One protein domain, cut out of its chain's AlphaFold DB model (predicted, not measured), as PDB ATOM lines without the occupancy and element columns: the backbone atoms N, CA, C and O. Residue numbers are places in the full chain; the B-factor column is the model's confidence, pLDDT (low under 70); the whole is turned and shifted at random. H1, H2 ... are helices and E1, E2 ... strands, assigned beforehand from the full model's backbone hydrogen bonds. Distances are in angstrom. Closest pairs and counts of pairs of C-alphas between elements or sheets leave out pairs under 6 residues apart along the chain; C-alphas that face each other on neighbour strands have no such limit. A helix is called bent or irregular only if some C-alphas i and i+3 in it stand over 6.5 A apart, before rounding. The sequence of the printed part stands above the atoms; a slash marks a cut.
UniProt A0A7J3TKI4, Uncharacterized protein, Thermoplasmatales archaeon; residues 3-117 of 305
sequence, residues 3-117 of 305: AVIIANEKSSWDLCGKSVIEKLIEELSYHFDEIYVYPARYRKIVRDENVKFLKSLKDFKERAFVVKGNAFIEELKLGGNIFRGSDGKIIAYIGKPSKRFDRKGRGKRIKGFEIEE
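Overview. This is residues 3 to 117 of the 305 residues of an uncharacterized protein of Thermoplasmatales archaeon (UniProt A0A7J3TKI4). A strongly twisted sheet of seven strands has helix H2 over one face, at E1 and E2, and beside H2 a ribbon of two strands, E5 and E9, covers part of the same face. H1 sits at a corner of H2, H3 grazes the sheet near its edge strand E3, and the links E3 to E4 and E7 to E8 loop past the other face. The printed part has 115 residues with three named helices and nine named strands, in the order E1 H1 H2 E2 H3 E3 E4 E5 E6 E7 E8 E9; the class is mixed, with under half of the residues in named elements. The large sheet runs E3 E2 E1 E4 E7 E6 E8 and is mixed; E5 and E9 are antiparallel. The whole is compact and rounded, with a radius of gyration of the C-alphas of 12.9 A and spans of 35 by 33 by 24 A.

Arrangement. E1, residues 3 to 6, is parallel to E2, residues 34 to 38; N 5 and O 36 are 2.8 A apart, within hydrogen-bond range. Between them H1, residues 9 to 12, and H2, residues 20 to 29, touch only at the corner, closest at the C-alphas of Ser 11 and Ile 21, 5.0 A. These four form a strand-helix-strand unit, parallel neighbour strands with helices between, with a right-handed crossover. H2 and the sheet make two layers, a helix on one face: its height over the sheet is 9.2 A, and it runs along the strands, at 9 degrees to E2 on the local plane. E2, H3, residues 40 to 44, and E3, residues 51 to 53, form a second right-handed unit, with N 37 and O 52 at 2.8 A. H3 only grazes the sheet, with residues 40 to 43, and is only just irregular: C-alphas 41 and 44 are 6.7 A apart. Every O i to N i+4 pair is within hydrogen-bond range in H2; H3 has 0 of 1, and 1 of 2 O i to N i+3 pairs, and H1 is too short for an O i to N i+4 pair. E4, residues 64 to 68, is parallel to E1, with N 4 and O 65 at 2.8 A, and antiparallel to E7, residues 90 to 95, with N 66 and O 93 at 2.8 A. E6, residues 82 to 84, forms a hairpin with E7, N 83 and O 92 at 2.8 A, and is parallel to edge strand E8, residues 107 to 109, N 108 and O 82 at 2.8 A. E5, residues 71 to 75, and E9, residues 111 to 114, have N 72 and O 113 at 2.8 A; their sheet and the large one form a sandwich, two sheets face to face, with best planes 37 degrees apart. The closest C-alphas of H2 and E5 are those of Leu 24 and Phe 72, 6.8 A.

Along the chain. E1 begins at C-alpha 3, (141.717, 199.063, 150.473), and E9 ends at C-alpha 114, (125.974, 200.048, 157.914). H2 is 14.5 A long, E2 13.4 A, E7 13.3 A and E4 12.8 A.

Size, cuts and confidence. The two C-alphas farthest apart, those of Gly 17 and Gly 105, are 36.3 A apart. The printed part has no cut; the link E7 to E8, 11 residues, is long. The mean pLDDT of the printed part is 88.4, and residues 104 to 105 are under 70.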
ATOM      1  N   ALA A   3     143.093 199.240 150.014       94.31
ATOM      2  CA  ALA A   3     141.717 199.063 150.473       94.31
ATOM      3  C   ALA A   3     140.951 198.064 149.593       94.31
ATOM      4  O   ALA A   3     141.127 198.022 148.379       94.31
ATOM      5  N   VAL A   4     140.091 197.247 150.206       95.88
ATOM      6  CA  VAL A   4     139.224 196.278 149.527       95.88
ATOM      7  C   VAL A   4     137.783 196.478 149.988       95.88
ATOM      8  O   VAL A   4     137.451 196.253 151.151       95.88
ATOM      9  N   ILE A   5     136.913 196.848 149.057       96.06
ATOM     10  CA  ILE A   5     135.480 197.017 149.269       96.06
ATOM     11  C   ILE A   5     134.762 195.720 148.897       96.06
ATOM     12  O   ILE A   5     134.876 195.224 147.774       96.06
ATOM     13  N   ILE A   6     133.989 195.178 149.837       95.38
ATOM     14  CA  ILE A   6     133.137 194.005 149.623       95.38
ATOM     15  C   ILE A   6     131.711 194.488 149.359       95.38
ATOM     16  O   ILE A   6     130.927 194.698 150.284       95.38
ATOM     17  N   ALA A   7     131.397 194.683 148.084       93.88
ATOM     18  CA  ALA A   7     130.129 195.197 147.599       93.88
ATOM     19  C   ALA A   7     128.992 194.165 147.671       93.88
ATOM     20  O   ALA A   7     129.183 192.961 147.461       93.88
ATOM     21  N   ASN A   8     127.788 194.663 147.930       93.62
ATOM     22  CA  ASN A   8     126.528 193.930 147.943       93.62
ATOM     23  C   ASN A   8     125.429 194.746 147.235       93.62
ATOM     24  O   ASN A   8     125.693 195.787 146.638       93.62
ATOM     25  N   GLU A   9     124.191 194.261 147.219       92.25
ATOM     26  CA  GLU A   9     123.086 194.937 146.514       92.25
ATOM     27  C   GLU A   9     122.799 196.348 147.046       92.25
ATOM     28  O   GLU A   9     122.430 197.234 146.281       92.25
ATOM     29  N   LYS A  10     123.034 196.594 148.339       93.50
ATOM     30  CA  LYS A  10     122.847 197.916 148.953       93.50
ATOM     31  C   LYS A  10     123.967 198.888 148.578       93.50
ATOM     32  O   LYS A  10     123.765 200.094 148.602       93.50
ATOM     33  N   SER A  11     125.123 198.381 148.149       92.56
ATOM     34  CA  SER A  11     126.230 199.193 147.626       92.56
ATOM     35  C   SER A  11     125.852 199.999 146.384       92.56
ATOM     36  O   SER A  11     126.448 201.039 146.134       92.56
ATOM     37  N   SER A  12     124.869 199.530 145.609       91.69
ATOM     38  CA  SER A  12     124.366 200.230 144.422       91.69
ATOM     39  C   SER A  12     123.185 201.160 144.696       91.69
ATOM     40  O   SER A  12     122.630 201.711 143.752       91.69
ATOM     41  N   TRP A  13     122.753 201.306 145.951       93.44
ATOM     42  CA  TRP A  13     121.668 202.231 146.276       93.44
ATOM     43  C   TRP A  13     122.108 203.672 146.049       93.44
ATOM     44  O   TRP A  13     123.256 204.018 146.322       93.44
ATOM     45  N   ASP A  14     121.186 204.485 145.538       89.88
ATOM     46  CA  ASP A  14     121.435 205.897 145.279       89.88
ATOM     47  C   ASP A  14     121.481 206.695 146.586       89.88
ATOM     48  O   ASP A  14     120.623 206.565 147.460       89.88
ATOM     49  N   LEU A  15     122.502 207.531 146.686       86.94
ATOM     50  CA  LEU A  15     122.825 208.432 147.775       86.94
ATOM     51  C   LEU A  15     122.899 209.856 147.210       86.94
ATOM     52  O   LEU A  15     123.913 210.539 147.321       86.94
ATOM     53  N   CYS A  16     121.799 210.291 146.588       85.25
ATOM     54  CA  CYS A  16     121.645 211.605 145.966       85.25
ATOM     55  C   CYS A  16     122.528 211.825 144.726       85.25
ATOM     56  O   CYS A  16     123.298 212.780 144.656       85.25
ATOM     57  N   GLY A  17     122.381 210.961 143.718       82.38
ATOM     58  CA  GLY A  17     123.078 211.059 142.430       82.38
ATOM     59  C   GLY A  17     124.376 210.254 142.339       82.38
ATOM     60  O   GLY A  17     124.944 210.157 141.253       82.38
ATOM     61  N   LYS A  18     124.825 209.656 143.446       87.38
ATOM     62  CA  LYS A  18     125.942 208.703 143.505       87.38
ATOM     63  C   LYS A  18     125.505 207.455 144.237       87.38
ATOM     64  O   LYS A  18     124.750 207.533 145.196       87.38
ATOM     65  N   SER A  19     126.040 206.308 143.860       91.25
ATOM     66  CA  SER A  19     125.846 205.091 144.643       91.25
ATOM     67  C   SER A  19     126.609 205.136 145.975       91.25
ATOM     68  O   SER A  19     127.643 205.798 146.101       91.25
ATOM     69  N   VAL A  20     126.139 204.380 146.973       92.19
ATOM     70  CA  VAL A  20     126.837 204.213 148.266       92.19
ATOM     71  C   VAL A  20     128.305 203.821 148.063       92.19
ATOM     72  O   VAL A  20     129.187 204.339 148.746       92.19
ATOM     73  N   ILE A  21     128.581 202.928 147.106       93.38
ATOM     74  CA  ILE A  21     129.945 202.481 146.817       93.38
ATOM     75  C   ILE A  21     130.819 203.575 146.213       93.38
ATOM     76  O   ILE A  21     131.978 203.673 146.598       93.38
ATOM     77  N   GLU A  22     130.289 204.403 145.313       91.81
ATOM     78  CA  GLU A  22     131.039 205.536 144.761       91.81
ATOM     79  C   GLU A  22     131.403 206.523 145.867       91.81
ATOM     80  O   GLU A  22     132.553 206.943 145.955       91.81
ATOM     81  N   LYS A  23     130.468 206.815 146.782       89.62
ATOM     82  CA  LYS A  23     130.769 207.706 147.905       89.62
ATOM     83  C   LYS A  23     131.815 207.121 148.855       89.62
ATOM     84  O   LYS A  23     132.674 207.844 149.352       89.62
ATOM     85  N   LEU A  24     131.763 205.812 149.094       92.12
ATOM     86  CA  LEU A  24     132.761 205.116 149.898       92.12
ATOM     87  C   LEU A  24     134.144 205.121 149.228       92.12
ATOM     88  O   LEU A  24     135.146 205.265 149.920       92.12
ATOM     89  N   ILE A  25     134.214 204.977 147.902       92.62
ATOM     90  CA  ILE A  25     135.469 205.069 147.143       92.62
ATOM     91  C   ILE A  25     136.094 206.457 147.309       92.62
ATOM     92  O   ILE A  25     137.287 206.531 147.589       92.62
ATOM     93  N   GLU A  26     135.296 207.524 147.215       89.50
ATOM     94  CA  GLU A  26     135.772 208.898 147.438       89.50
ATOM     95  C   GLU A  26     136.374 209.085 148.826       89.50
ATOM     96  O   GLU A  26     137.437 209.674 148.956       89.50
ATOM     97  N   GLU A  27     135.728 208.574 149.874       89.06
ATOM     98  CA  GLU A  27     136.267 208.708 151.232       89.06
ATOM     99  C   GLU A  27     137.572 207.909 151.406       89.06
ATOM    100  O   GLU A  27     138.490 208.323 152.113       89.06
ATOM    101  N   LEU A  28     137.684 206.751 150.752       91.25
ATOM    102  CA  LEU A  28     138.869 205.900 150.854       91.25
ATOM    103  C   LEU A  28     140.049 206.417 150.031       91.25
ATOM    104  O   LEU A  28     141.191 206.176 150.428       91.25
ATOM    105  N   SER A  29     139.812 207.119 148.922       90.75
ATOM    106  CA  SER A  29     140.890 207.605 148.053       90.75
ATOM    107  C   SER A  29     141.767 208.655 148.736       90.75
ATOM    108  O   SER A  29     142.948 208.754 148.420       90.75
ATOM    109  N   TYR A  30     141.255 209.349 149.759       87.88
ATOM    110  CA  TYR A  30     142.053 210.241 150.611       87.88
ATOM    111  C   TYR A  30     143.079 209.517 151.496       87.88
ATOM    112  O   TYR A  30     144.015 210.139 151.996       87.88
ATOM    113  N   HIS A  31     142.902 208.216 151.738       89.50
ATOM    114  CA  HIS A  31     143.699 207.457 152.709       89.50
ATOM    115  C   HIS A  31     144.461 206.274 152.105       89.50
ATOM    116  O   HIS A  31     145.337 205.707 152.769       89.50
ATOM    117  N   PHE A  32     144.117 205.861 150.885       91.31
ATOM    118  CA  PHE A  32     144.644 204.652 150.267       91.31
ATOM    119  C   PHE A  32     144.964 204.875 148.790       91.31
ATOM    120  O   PHE A  32     144.111 205.302 148.021       91.31
ATOM    121  N   ASP A  33     146.176 204.481 148.397       87.19
ATOM    122  CA  ASP A  33     146.696 204.658 147.034       87.19
ATOM    123  C   ASP A  33     146.038 203.708 146.019       87.19
ATOM    124  O   ASP A  33     145.968 203.994 144.830       87.19
ATOM    125  N   GLU A  34     145.564 202.547 146.487       92.75
ATOM    126  CA  GLU A  34     144.900 201.558 145.641       92.75
ATOM    127  C   GLU A  34     143.624 201.028 146.293       92.75
ATOM    128  O   GLU A  34     143.643 200.489 147.410       92.75
ATOM    129  N   ILE A  35     142.527 201.110 145.541       95.06
ATOM    130  CA  ILE A  35     141.206 200.642 145.951       95.06
ATOM    131  C   ILE A  35     140.778 199.488 145.050       95.06
ATOM    132  O   ILE A  35     140.811 199.570 143.822       95.06
ATOM    133  N   TYR A  36     140.346 198.402 145.682       95.25
ATOM    134  CA  TYR A  36     139.846 197.209 145.019       95.25
ATOM    135  C   TYR A  36     138.372 196.990 145.347       95.25
ATOM    136  O   TYR A  36     137.990 196.995 146.513       95.25
ATOM    137  N   VAL A  37     137.546 196.710 144.343       95.75
ATOM    138  CA  VAL A  37     136.127 196.380 144.525       95.75
ATOM    139  C   VAL A  37     135.877 194.916 144.177       95.75
ATOM    140  O   VAL A  37     136.216 194.437 143.092       95.75
ATOM    141  N   TYR A  38     135.239 194.196 145.097       94.19
ATOM    142  CA  TYR A  38     134.748 192.839 144.892       94.19
ATOM    143  C   TYR A  38     133.231 192.786 145.118       94.19
ATOM    144  O   TYR A  38     132.770 193.310 146.128       94.19
ATOM    145  N   PRO A  39     132.454 192.060 144.294       93.25
ATOM    146  CA  PRO A  39     132.858 191.374 143.061       93.25
ATOM    147  C   PRO A  39     132.969 192.311 141.845       93.25
ATOM    148  O   PRO A  39     132.313 193.346 141.778       93.25
ATOM    149  N   ALA A  40     133.724 191.899 140.822       90.38
ATOM    150  CA  ALA A  40     133.971 192.690 139.608       90.38
ATOM    151  C   ALA A  40     132.718 193.136 138.822       90.38
ATOM    152  O   ALA A  40     132.800 194.044 137.998       90.38
ATOM    153  N   ARG A  41     131.538 192.551 139.084       90.69
ATOM    154  CA  ARG A  41     130.269 192.967 138.457       90.69
ATOM    155  C   ARG A  41     129.896 194.433 138.738       90.69
ATOM    156  O   ARG A  41     129.182 195.026 137.937       90.69
ATOM    157  N   TYR A  42     130.398 195.022 139.828       89.69
ATOM    158  CA  TYR A  42     130.155 196.428 140.181       89.69
ATOM    159  C   TYR A  42     130.937 197.427 139.309       89.69
ATOM    160  O   TYR A  42     130.717 198.629 139.427       89.69
ATOM    161  N   ARG A  43     131.766 196.950 138.365       88.94
ATOM    162  CA  ARG A  43     132.452 197.785 137.363       88.94
ATOM    163  C   ARG A  43     131.506 198.613 136.491       88.94
ATOM    164  O   ARG A  43     131.905 199.640 135.973       88.94
ATOM    165  N   LYS A  44     130.255 198.176 136.316       86.25
ATOM    166  CA  LYS A  44     129.247 198.945 135.562       86.25
ATOM    167  C   LYS A  44     128.714 200.161 136.326       86.25
ATOM    168  O   LYS A  44     128.131 201.043 135.712       86.25
ATOM    169  N   ILE A  45     128.852 200.152 137.651       84.00
ATOM    170  CA  ILE A  45     128.322 201.186 138.545       84.00
ATOM    171  C   ILE A  45     129.429 202.187 138.858       84.00
ATOM    172  O   ILE A  45     129.232 203.379 138.688       84.00
ATOM    173  N   VAL A  46     130.601 201.692 139.253       85.56
ATOM    174  CA  VAL A  46     131.753 202.526 139.601       85.56
ATOM    175  C   VAL A  46     132.425 203.036 138.328       85.56
ATOM    176  O   VAL A  46     132.960 202.240 137.556       85.56
ATOM    177  N   ARG A  47     132.411 204.357 138.126       75.62
ATOM    178  CA  ARG A  47     132.986 205.029 136.943       75.62
ATOM    179  C   ARG A  47     134.438 205.498 137.110       75.62
ATOM    180  O   ARG A  47     134.965 206.133 136.206       75.62
ATOM    181  N   ASP A  48     135.072 205.203 138.240       79.62
ATOM    182  CA  ASP A  48     136.444 205.628 138.541       79.62
ATOM    183  C   ASP A  48     137.483 204.666 137.933       79.62
ATOM    184  O   ASP A  48     137.477 203.463 138.218       79.62
ATOM    185  N   GLU A  49     138.376 205.197 137.094       75.38
ATOM    186  CA  GLU A  49     139.434 204.440 136.413       75.38
ATOM    187  C   GLU A  49     140.537 203.953 137.362       75.38
ATOM    188  O   GLU A  49     141.201 202.953 137.077       75.38
ATOM    189  N   ASN A  50     140.698 204.595 138.522       83.12
ATOM    190  CA  ASN A  50     141.715 204.233 139.512       83.12
ATOM    191  C   ASN A  50     141.295 203.039 140.389       83.12
ATOM    192  O   ASN A  50     142.076 202.552 141.213       83.12
ATOM    193  N   VAL A  51     140.070 202.532 140.211       91.44
ATOM    194  CA  VAL A  51     139.533 201.408 140.980       91.44
ATOM    195  C   VAL A  51     139.780 200.087 140.256       91.44
ATOM    196  O   VAL A  51     139.333 199.849 139.133       91.44
ATOM    197  N   LYS A  52     140.453 199.161 140.942       93.56
ATOM    198  CA  LYS A  52     140.707 197.804 140.439       93.56
ATOM    199  C   LYS A  52     139.561 196.872 140.842       93.56
ATOM    200  O   LYS A  52     138.980 196.992 141.916       93.56
ATOM    201  N   PHE A  53     139.246 195.881 140.010       93.12
ATOM    202  CA  PHE A  53     138.127 194.965 140.257       93.12
ATOM    203  C   PHE A  53     138.599 193.527 140.453       93.12
ATOM    204  O   PHE A  53     139.347 192.989 139.638       93.12
ATOM    205  N   LEU A  54     138.119 192.878 141.515       91.75
ATOM    206  CA  LEU A  54     138.476 191.500 141.850       91.75
ATOM    207  C   LEU A  54     137.385 190.525 141.398       91.75
ATOM    208  O   LEU A  54     136.207 190.680 141.740       91.75
ATOM    209  N   LYS A  55     137.779 189.472 140.671       89.31
ATOM    210  CA  LYS A  55     136.888 188.344 140.346       89.31
ATOM    211  C   LYS A  55     136.711 187.427 141.555       89.31
ATOM    212  O   LYS A  55     135.596 186.993 141.833       89.31
ATOM    213  N   SER A  56     137.788 187.186 142.303       90.19
ATOM    214  CA  SER A  56     137.791 186.403 143.533       90.19
ATOM    215  C   SER A  56     138.575 187.114 144.635       90.19
ATOM    216  O   SER A  56     139.614 187.718 144.398       90.19
ATOM    217  N   LEU A  57     138.110 186.998 145.884       88.75
ATOM    218  CA  LEU A  57     138.869 187.488 147.042       88.75
ATOM    219  C   LEU A  57     140.180 186.711 147.245       88.75
ATOM    220  O   LEU A  57     141.106 187.240 147.851       88.75
ATOM    221  N   LYS A  58     140.278 185.473 146.730       87.06
ATOM    222  CA  LYS A  58     141.506 184.659 146.796       87.06
ATOM    223  C   LYS A  58     142.643 185.234 145.949       87.06
ATOM    224  O   LYS A  58     143.803 184.939 146.230       87.06
ATOM    225  N   ASP A  59     142.312 186.056 144.954       85.06
ATOM    226  CA  ASP A  59     143.285 186.698 144.068       85.06
ATOM    227  C   ASP A  59     144.099 187.762 144.826       85.06
ATOM    228  O   ASP A  59     145.201 188.125 144.422       85.06
ATOM    229  N   PHE A  60     143.589 188.223 145.973       88.00
ATOM    230  CA  PHE A  60     144.229 189.216 146.821       88.00
ATOM    231  C   PHE A  60     144.931 188.550 148.019       88.00
ATOM    232  O   PHE A  60     144.301 188.179 149.012       88.00
ATOM    233  N   LYS A  61     146.257 188.381 147.933       85.62
ATOM    234  CA  LYS A  61     147.059 187.658 148.946       85.62
ATOM    235  C   LYS A  61     147.554 188.531 150.107       85.62
ATOM    236  O   LYS A  61     147.920 188.003 151.162       85.62
ATOM    237  N   GLU A  62     147.561 189.846 149.920       89.44
ATOM    238  CA  GLU A  62     148.108 190.821 150.864       89.44
ATOM    239  C   GLU A  62     147.119 191.186 151.984       89.44
ATOM    240  O   GLU A  62     145.924 190.876 151.939       89.44
ATOM    241  N   ARG A  63     147.622 191.856 153.028       90.38
ATOM    242  CA  ARG A  63     146.776 192.516 154.030       90.38
ATOM    243  C   ARG A  63     146.264 193.840 153.467       90.38
ATOM    244  O   ARG A  63     147.046 194.630 152.952       90.38
ATOM    245  N   ALA A  64     144.975 194.094 153.640       92.31
ATOM    246  CA  ALA A  64     144.322 195.326 153.219       92.31
ATOM    247  C   ALA A  64     143.370 195.844 154.297       92.31
ATOM    248  O   ALA A  64     142.989 195.115 155.220       92.31
ATOM    249  N   PHE A  65     142.970 197.101 154.152       93.62
ATOM    250  CA  PHE A  65     141.795 197.644 154.811       93.62
ATOM    251  C   PHE A  65     140.545 197.122 154.096       93.62
ATOM    252  O   PHE A  65     140.277 197.479 152.955       93.62
ATOM    253  N   VAL A  66     139.807 196.223 154.734       93.88
ATOM    254  CA  VAL A  66     138.629 195.560 154.172       93.88
ATOM    255  C   VAL A  66     137.380 196.210 154.741       93.88
ATOM    256  O   VAL A  66     137.212 196.236 155.958       93.88
ATOM    257  N   VAL A  67     136.484 196.686 153.882       95.06
ATOM    258  CA  VAL A  67     135.272 197.420 154.272       95.06
ATOM    259  C   VAL A  67     134.041 196.865 153.566       95.06
ATOM    260  O   VAL A  67     134.115 196.376 152.435       95.06
ATOM    261  N   LYS A  68     132.892 196.904 154.241       95.38
ATOM    262  CA  LYS A  68     131.605 196.567 153.630       95.38
ATOM    263  C   LYS A  68     131.220 197.638 152.610       95.38
ATOM    264  O   LYS A  68     131.263 198.822 152.913       95.38
ATOM    265  N   GLY A  69     130.782 197.241 151.420       92.12
ATOM    266  CA  GLY A  69     130.397 198.192 150.373       92.12
ATOM    267  C   GLY A  69     129.077 198.918 150.628       92.12
ATOM    268  O   GLY A  69     128.720 199.793 149.853       92.12
ATOM    269  N   ASN A  70     128.313 198.532 151.649       94.06
ATOM    270  CA  ASN A  70     127.150 199.273 152.144       94.06
ATOM    271  C   ASN A  70     127.467 200.063 153.422       94.06
ATOM    272  O   ASN A  70     126.550 200.440 154.142       94.06
ATOM    273  N   ALA A  71     128.739 200.269 153.760       93.50
ATOM    274  CA  ALA A  71     129.103 201.135 154.871       93.50
ATOM    275  C   ALA A  71     129.048 202.604 154.437       93.50
ATOM    276  O   ALA A  71     129.618 202.973 153.413       93.50
ATOM    277  N   PHE A  72     128.422 203.437 155.261       93.38
ATOM    278  CA  PHE A  72     128.623 204.878 155.249       93.38
ATOM    279  C   PHE A  72     129.737 205.232 156.237       93.38
ATOM    280  O   PHE A  72     129.706 204.791 157.389       93.38
ATOM    281  N   ILE A  73     130.714 206.025 155.800       90.81
ATOM    282  CA  ILE A  73     131.812 206.528 156.630       90.81
ATOM    283  C   ILE A  73     131.841 208.047 156.469       90.81
ATOM    284  O   ILE A  73     131.975 208.546 155.359       90.81
ATOM    285  N   GLU A  74     131.676 208.766 157.575       84.88
ATOM    286  CA  GLU A  74     131.696 210.235 157.615       84.88
ATOM    287  C   GLU A  74     133.128 210.777 157.742       84.88
ATOM    288  O   GLU A  74     133.466 211.828 157.190       84.88
ATOM    289  N   GLU A  75     133.950 210.073 158.524       81.62
ATOM    290  CA  GLU A  75     135.349 210.409 158.766       81.62
ATOM    291  C   GLU A  75     136.130 209.137 159.115       81.62
ATOM    292  O   GLU A  75     135.838 208.446 160.106       81.62
ATOM    293  N   LEU A  76     137.154 208.829 158.318       83.81
ATOM    294  CA  LEU A  76     138.005 207.671 158.559       83.81
ATOM    295  C   LEU A  76     139.234 208.025 159.407       83.81
ATOM    296  O   LEU A  76     140.204 208.616 158.946       83.81
ATOM    297  N   LYS A  77     139.256 207.563 160.664       82.69
ATOM    298  CA  LYS A  77     140.451 207.642 161.526       82.69
ATOM    299  C   LYS A  77     141.105 206.286 161.683       82.69
ATOM    300  O   LYS A  77     140.722 205.508 162.565       82.69
ATOM    301  N   LEU A  78     142.157 206.034 160.911       81.62
ATOM    302  CA  LEU A  78     142.948 204.811 161.040       81.62
ATOM    303  C   LEU A  78     143.521 204.670 162.462       81.62
ATOM    304  O   LEU A  78     143.906 205.635 163.120       81.62
ATOM    305  N   GLY A  79     143.454 203.456 163.000       74.56
ATOM    306  CA  GLY A  79     143.921 203.116 164.342       74.56
ATOM    307  C   GLY A  79     143.265 201.828 164.828       74.56
ATOM    308  O   GLY A  79     142.044 201.736 164.890       74.56
ATOM    309  N   GLY A  80     144.065 200.825 165.171       82.69
ATOM    310  CA  GLY A  80     143.556 199.486 165.473       82.69
ATOM    311  C   GLY A  80     143.257 198.658 164.220       82.69
ATOM    312  O   GLY A  80     143.541 199.071 163.100       82.69
ATOM    313  N   ASN A  81     142.708 197.458 164.429       85.88
ATOM    314  CA  ASN A  81     142.552 196.449 163.372       85.88
ATOM    315  C   ASN A  81     141.087 196.162 163.024       85.88
ATOM    316  O   ASN A  81     140.827 195.460 162.052       85.88
ATOM    317  N   ILE A  82     140.136 196.655 163.819       88.81
ATOM    318  CA  ILE A  82     138.693 196.473 163.620       88.81
ATOM    319  C   ILE A  82     138.026 197.830 163.783       88.81
ATOM    320  O   ILE A  82     138.315 198.543 164.740       88.81
ATOM    321  N   PHE A  83     137.100 198.151 162.890       90.31
ATOM    322  CA  PHE A  83     136.398 199.422 162.855       90.31
ATOM    323  C   PHE A  83     134.904 199.163 162.997       90.31
ATOM    324  O   PHE A  83     134.287 198.488 162.165       90.31
ATOM    325  N   ARG A  84     134.341 199.668 164.094       90.50
ATOM    326  CA  ARG A  84     132.912 199.576 164.388       90.50
ATOM    327  C   ARG A  84     132.230 200.900 164.094       90.50
ATOM    328  O   ARG A  84     132.761 201.944 164.473       90.50
ATOM    329  N   GLY A  85     131.074 200.834 163.448       87.62
ATOM    330  CA  GLY A  85     130.212 201.987 163.264       87.62
ATOM    331  C   GLY A  85     129.612 202.458 164.589       87.62
ATOM    332  O   GLY A  85     129.755 201.833 165.646       87.62
ATOM    333  N   SER A  86     128.917 203.585 164.515       86.69
ATOM    334  CA  SER A  86     128.095 204.150 165.588       86.69
ATOM    335  C   SER A  86     126.926 203.240 165.986       86.69
ATOM    336  O   SER A  86     126.484 203.275 167.129       86.69
ATOM    337  N   ASP A  87     126.498 202.369 165.075       83.88
ATOM    338  CA  ASP A  87     125.553 201.265 165.279       83.88
ATOM    339  C   ASP A  87     126.158 200.060 166.034       83.88
ATOM    340  O   ASP A  87     125.469 199.081 166.311       83.88
ATOM    341  N   GLY A  88     127.457 200.096 166.354       84.38
ATOM    342  CA  GLY A  88     128.182 199.016 167.023       84.38
ATOM    343  C   GLY A  88     128.573 197.847 166.112       84.38
ATOM    344  O   GLY A  88     129.327 196.969 166.549       84.38
ATOM    345  N   LYS A  89     128.135 197.844 164.847       89.00
ATOM    346  CA  LYS A  89     128.440 196.791 163.871       89.00
ATOM    347  C   LYS A  89     129.852 196.958 163.326       89.00
ATOM    348  O   LYS A  89     130.383 198.062 163.239       89.00
ATOM    349  N   ILE A  90     130.489 195.848 162.957       90.06
ATOM    350  CA  ILE A  90     131.804 195.885 162.307       90.06
ATOM    351  C   ILE A  90     131.598 196.240 160.836       90.06
ATOM    352  O   ILE A  90     131.033 195.448 160.082       90.06
ATOM    353  N   ILE A  91     132.095 197.408 160.435       92.19
ATOM    354  CA  ILE A  91     131.990 197.907 159.059       92.19
ATOM    355  C   ILE A  91     133.303 197.781 158.287       92.19
ATOM    356  O   ILE A  91     133.271 197.611 157.069       92.19
ATOM    357  N   ALA A  92     134.449 197.775 158.979       92.31
ATOM    358  CA  ALA A  92     135.748 197.522 158.363       92.31
ATOM    359  C   ALA A  92     136.736 196.805 159.299       92.31
ATOM    360  O   ALA A  92     136.561 196.771 160.519       92.31
ATOM    361  N   TYR A  93     137.797 196.228 158.739       92.69
ATOM    362  CA  TYR A  93     138.923 195.651 159.477       92.69
ATOM    363  C   TYR A  93     140.201 195.652 158.633       92.69
ATOM    364  O   TYR A  93     140.143 195.687 157.412       92.69
ATOM    365  N   ILE A  94     141.368 195.546 159.268       90.88
ATOM    366  CA  ILE A  94     142.648 195.353 158.573       90.88
ATOM    367  C   ILE A  94     143.014 193.870 158.607       90.88
ATOM    368  O   ILE A  94     143.163 193.267 159.673       90.88
ATOM    369  N   GLY A  95     143.158 193.249 157.437       90.75
ATOM    370  CA  GLY A  95     143.466 191.828 157.341       90.75
ATOM    371  C   GLY A  95     143.403 191.279 155.921       90.75
ATOM    372  O   GLY A  95     143.397 192.023 154.948       90.75
ATOM    373  N   LYS A  96     143.375 189.948 155.807       89.62
ATOM    374  CA  LYS A  96     143.127 189.289 154.518       89.62
ATOM    375  C   LYS A  96     141.644 189.438 154.138       89.62
ATOM    376  O   LYS A  96     140.808 189.152 155.007       89.62
ATOM    377  N   PRO A  97     141.307 189.825 152.897       88.50
ATOM    378  CA  PRO A  97     139.920 189.981 152.466       88.50
ATOM    379  C   PRO A  97     139.084 188.712 152.658       88.50
ATOM    380  O   PRO A  97     139.467 187.615 152.260       88.50
ATOM    381  N   SER A  98     137.926 188.869 153.290       87.31
ATOM    382  CA  SER A  98     136.953 187.809 153.561       87.31
ATOM    383  C   SER A  98     135.559 188.410 153.659       87.31
ATOM    384  O   SER A  98     135.396 189.493 154.220       87.31
ATOM    385  N   LYS A  99     134.552 187.670 153.176       84.25
ATOM    386  CA  LYS A  99     133.130 188.029 153.304       84.25
ATOM    387  C   LYS A  99     132.640 188.027 154.756       84.25
ATOM    388  O   LYS A  99     131.626 188.652 155.043       84.25
ATOM    389  N   ARG A 100     133.322 187.316 155.661       83.81
ATOM    390  CA  ARG A 100     132.954 187.265 157.082       83.81
ATOM    391  C   ARG A 100     133.622 188.411 157.842       83.81
ATOM    392  O   ARG A 100     134.846 188.546 157.826       83.81
ATOM    393  N   PHE A 101     132.795 189.228 158.492       82.06
ATOM    394  CA  PHE A 101     133.194 190.357 159.340       82.06
ATOM    395  C   PHE A 101     133.088 189.971 160.829       82.06
ATOM    396  O   PHE A 101     132.499 190.684 161.631       82.06
ATOM    397  N   ASP A 102     133.646 188.817 161.200       72.75
ATOM    398  CA  ASP A 102     133.586 188.193 162.534       72.75
ATOM    399  C   ASP A 102     134.946 188.202 163.266       72.75
ATOM    400  O   ASP A 102     135.193 187.431 164.197       72.75
ATOM    401  N   ARG A 103     135.867 189.083 162.855       70.62
ATOM    402  CA  ARG A 103     137.241 189.099 163.376       70.62
ATOM    403  C   ARG A 103     137.321 189.592 164.825       70.62
ATOM    404  O   ARG A 103     136.608 190.506 165.231       70.62
ATOM    405  N   LYS A 104     138.266 189.024 165.584       59.62
ATOM    406  CA  LYS A 104     138.651 189.461 166.939       59.62
ATOM    407  C   LYS A 104     139.930 190.306 166.888       59.62
ATOM    408  O   LYS A 104     140.837 190.013 166.111       59.62
ATOM    409  N   GLY A 105     140.002 191.366 167.693       67.31
ATOM    410  CA  GLY A 105     141.128 192.305 167.710       67.31
ATOM    411  C   GLY A 105     140.800 193.623 168.416       67.31
ATOM    412  O   GLY A 105     139.681 193.818 168.888       67.31
ATOM    413  N   ARG A 106     141.776 194.542 168.474       73.62
ATOM    414  CA  ARG A 106     141.570 195.902 169.003       73.62
ATOM    415  C   ARG A 106     140.597 196.667 168.102       73.62
ATOM    416  O   ARG A 106     140.942 197.008 166.969       73.62
ATOM    417  N   GLY A 107     139.388 196.878 168.618       79.00
ATOM    418  CA  GLY A 107     138.317 197.610 167.956       79.00
ATOM    419  C   GLY A 107     138.398 199.107 168.221       79.00
ATOM    420  O   GLY A 107     138.542 199.527 169.364       79.00
ATOM    421  N   LYS A 108     138.259 199.901 167.164       85.38
ATOM    422  CA  LYS A 108     138.101 201.351 167.203       85.38
ATOM    423  C   LYS A 108     136.707 201.703 166.699       85.38
ATOM    424  O   LYS A 108     136.212 201.097 165.749       85.38
ATOM    425  N   ARG A 109     136.058 202.662 167.352       85.69
ATOM    426  CA  ARG A 109     134.807 203.234 166.849       85.69
ATOM    427  C   ARG A 109     135.134 204.288 165.799       85.69
ATOM    428  O   ARG A 109     136.032 205.100 166.014       85.69
ATOM    429  N   ILE A 110     134.414 204.259 164.688       88.12
ATOM    430  CA  ILE A 110     134.474 205.278 163.642       88.12
ATOM    431  C   ILE A 110     133.099 205.900 163.444       88.12
ATOM    432  O   ILE A 110     132.072 205.272 163.717       88.12
ATOM    433  N   LYS A 111     133.094 207.150 162.980       87.94
ATOM    434  CA  LYS A 111     131.871 207.845 162.595       87.94
ATOM    435  C   LYS A 111     131.391 207.280 161.264       87.94
ATOM    436  O   LYS A 111     131.881 207.629 160.197       87.94
ATOM    437  N   GLY A 112     130.484 206.325 161.360       89.75
ATOM    438  CA  GLY A 112     129.909 205.614 160.231       89.75
ATOM    439  C   GLY A 112     128.851 204.633 160.706       89.75
ATOM    440  O   GLY A 112     128.642 204.474 161.913       89.75
ATOM    441  N   PHE A 113     128.168 203.987 159.779       93.56
ATOM    442  CA  PHE A 113     127.189 202.939 160.063       93.56
ATOM    443  C   PHE A 113     126.969 202.081 158.821       93.56
ATOM    444  O   PHE A 113     127.346 202.454 157.709       93.56
ATOM    445  N   GLU A 114     126.388 200.906 159.015       93.56
ATOM    446  CA  GLU A 114     125.974 200.048 157.914       93.56
ATOM    447  C   GLU A 114     124.611 200.485 157.369       93.56
ATOM    448  O   GLU A 114     123.663 200.661 158.128       93.56
ATOM    449  N   ILE A 115     124.508 200.653 156.051       93.44
ATOM    450  CA  ILE A 115     123.254 200.975 155.373       93.44
ATOM    451  C   ILE A 115     122.476 199.680 155.172       93.44
ATOM    452  O   ILE A 115     122.906 198.781 154.432       93.44
ATOM    453  N   GLU A 116     121.320 199.590 155.822       92.06
ATOM    454  CA  GLU A 116     120.438 198.436 155.745       92.06
ATOM    455  C   GLU A 116     119.079 198.768 155.140       92.06
ATOM    456  O   GLU A 116     118.553 197.954 154.374       92.06
ATOM    457  N   GLU A 117     118.548 199.950 155.426       93.62
ATOM    458  CA  GLU A 117     117.228 200.397 155.000       93.62
ATOM    459  C   GLU A 117     117.280 201.771 154.323       93.62
ATOM    460  O   GLU A 117     118.260 202.507 154.411       93.62
TER     461      GLU A 117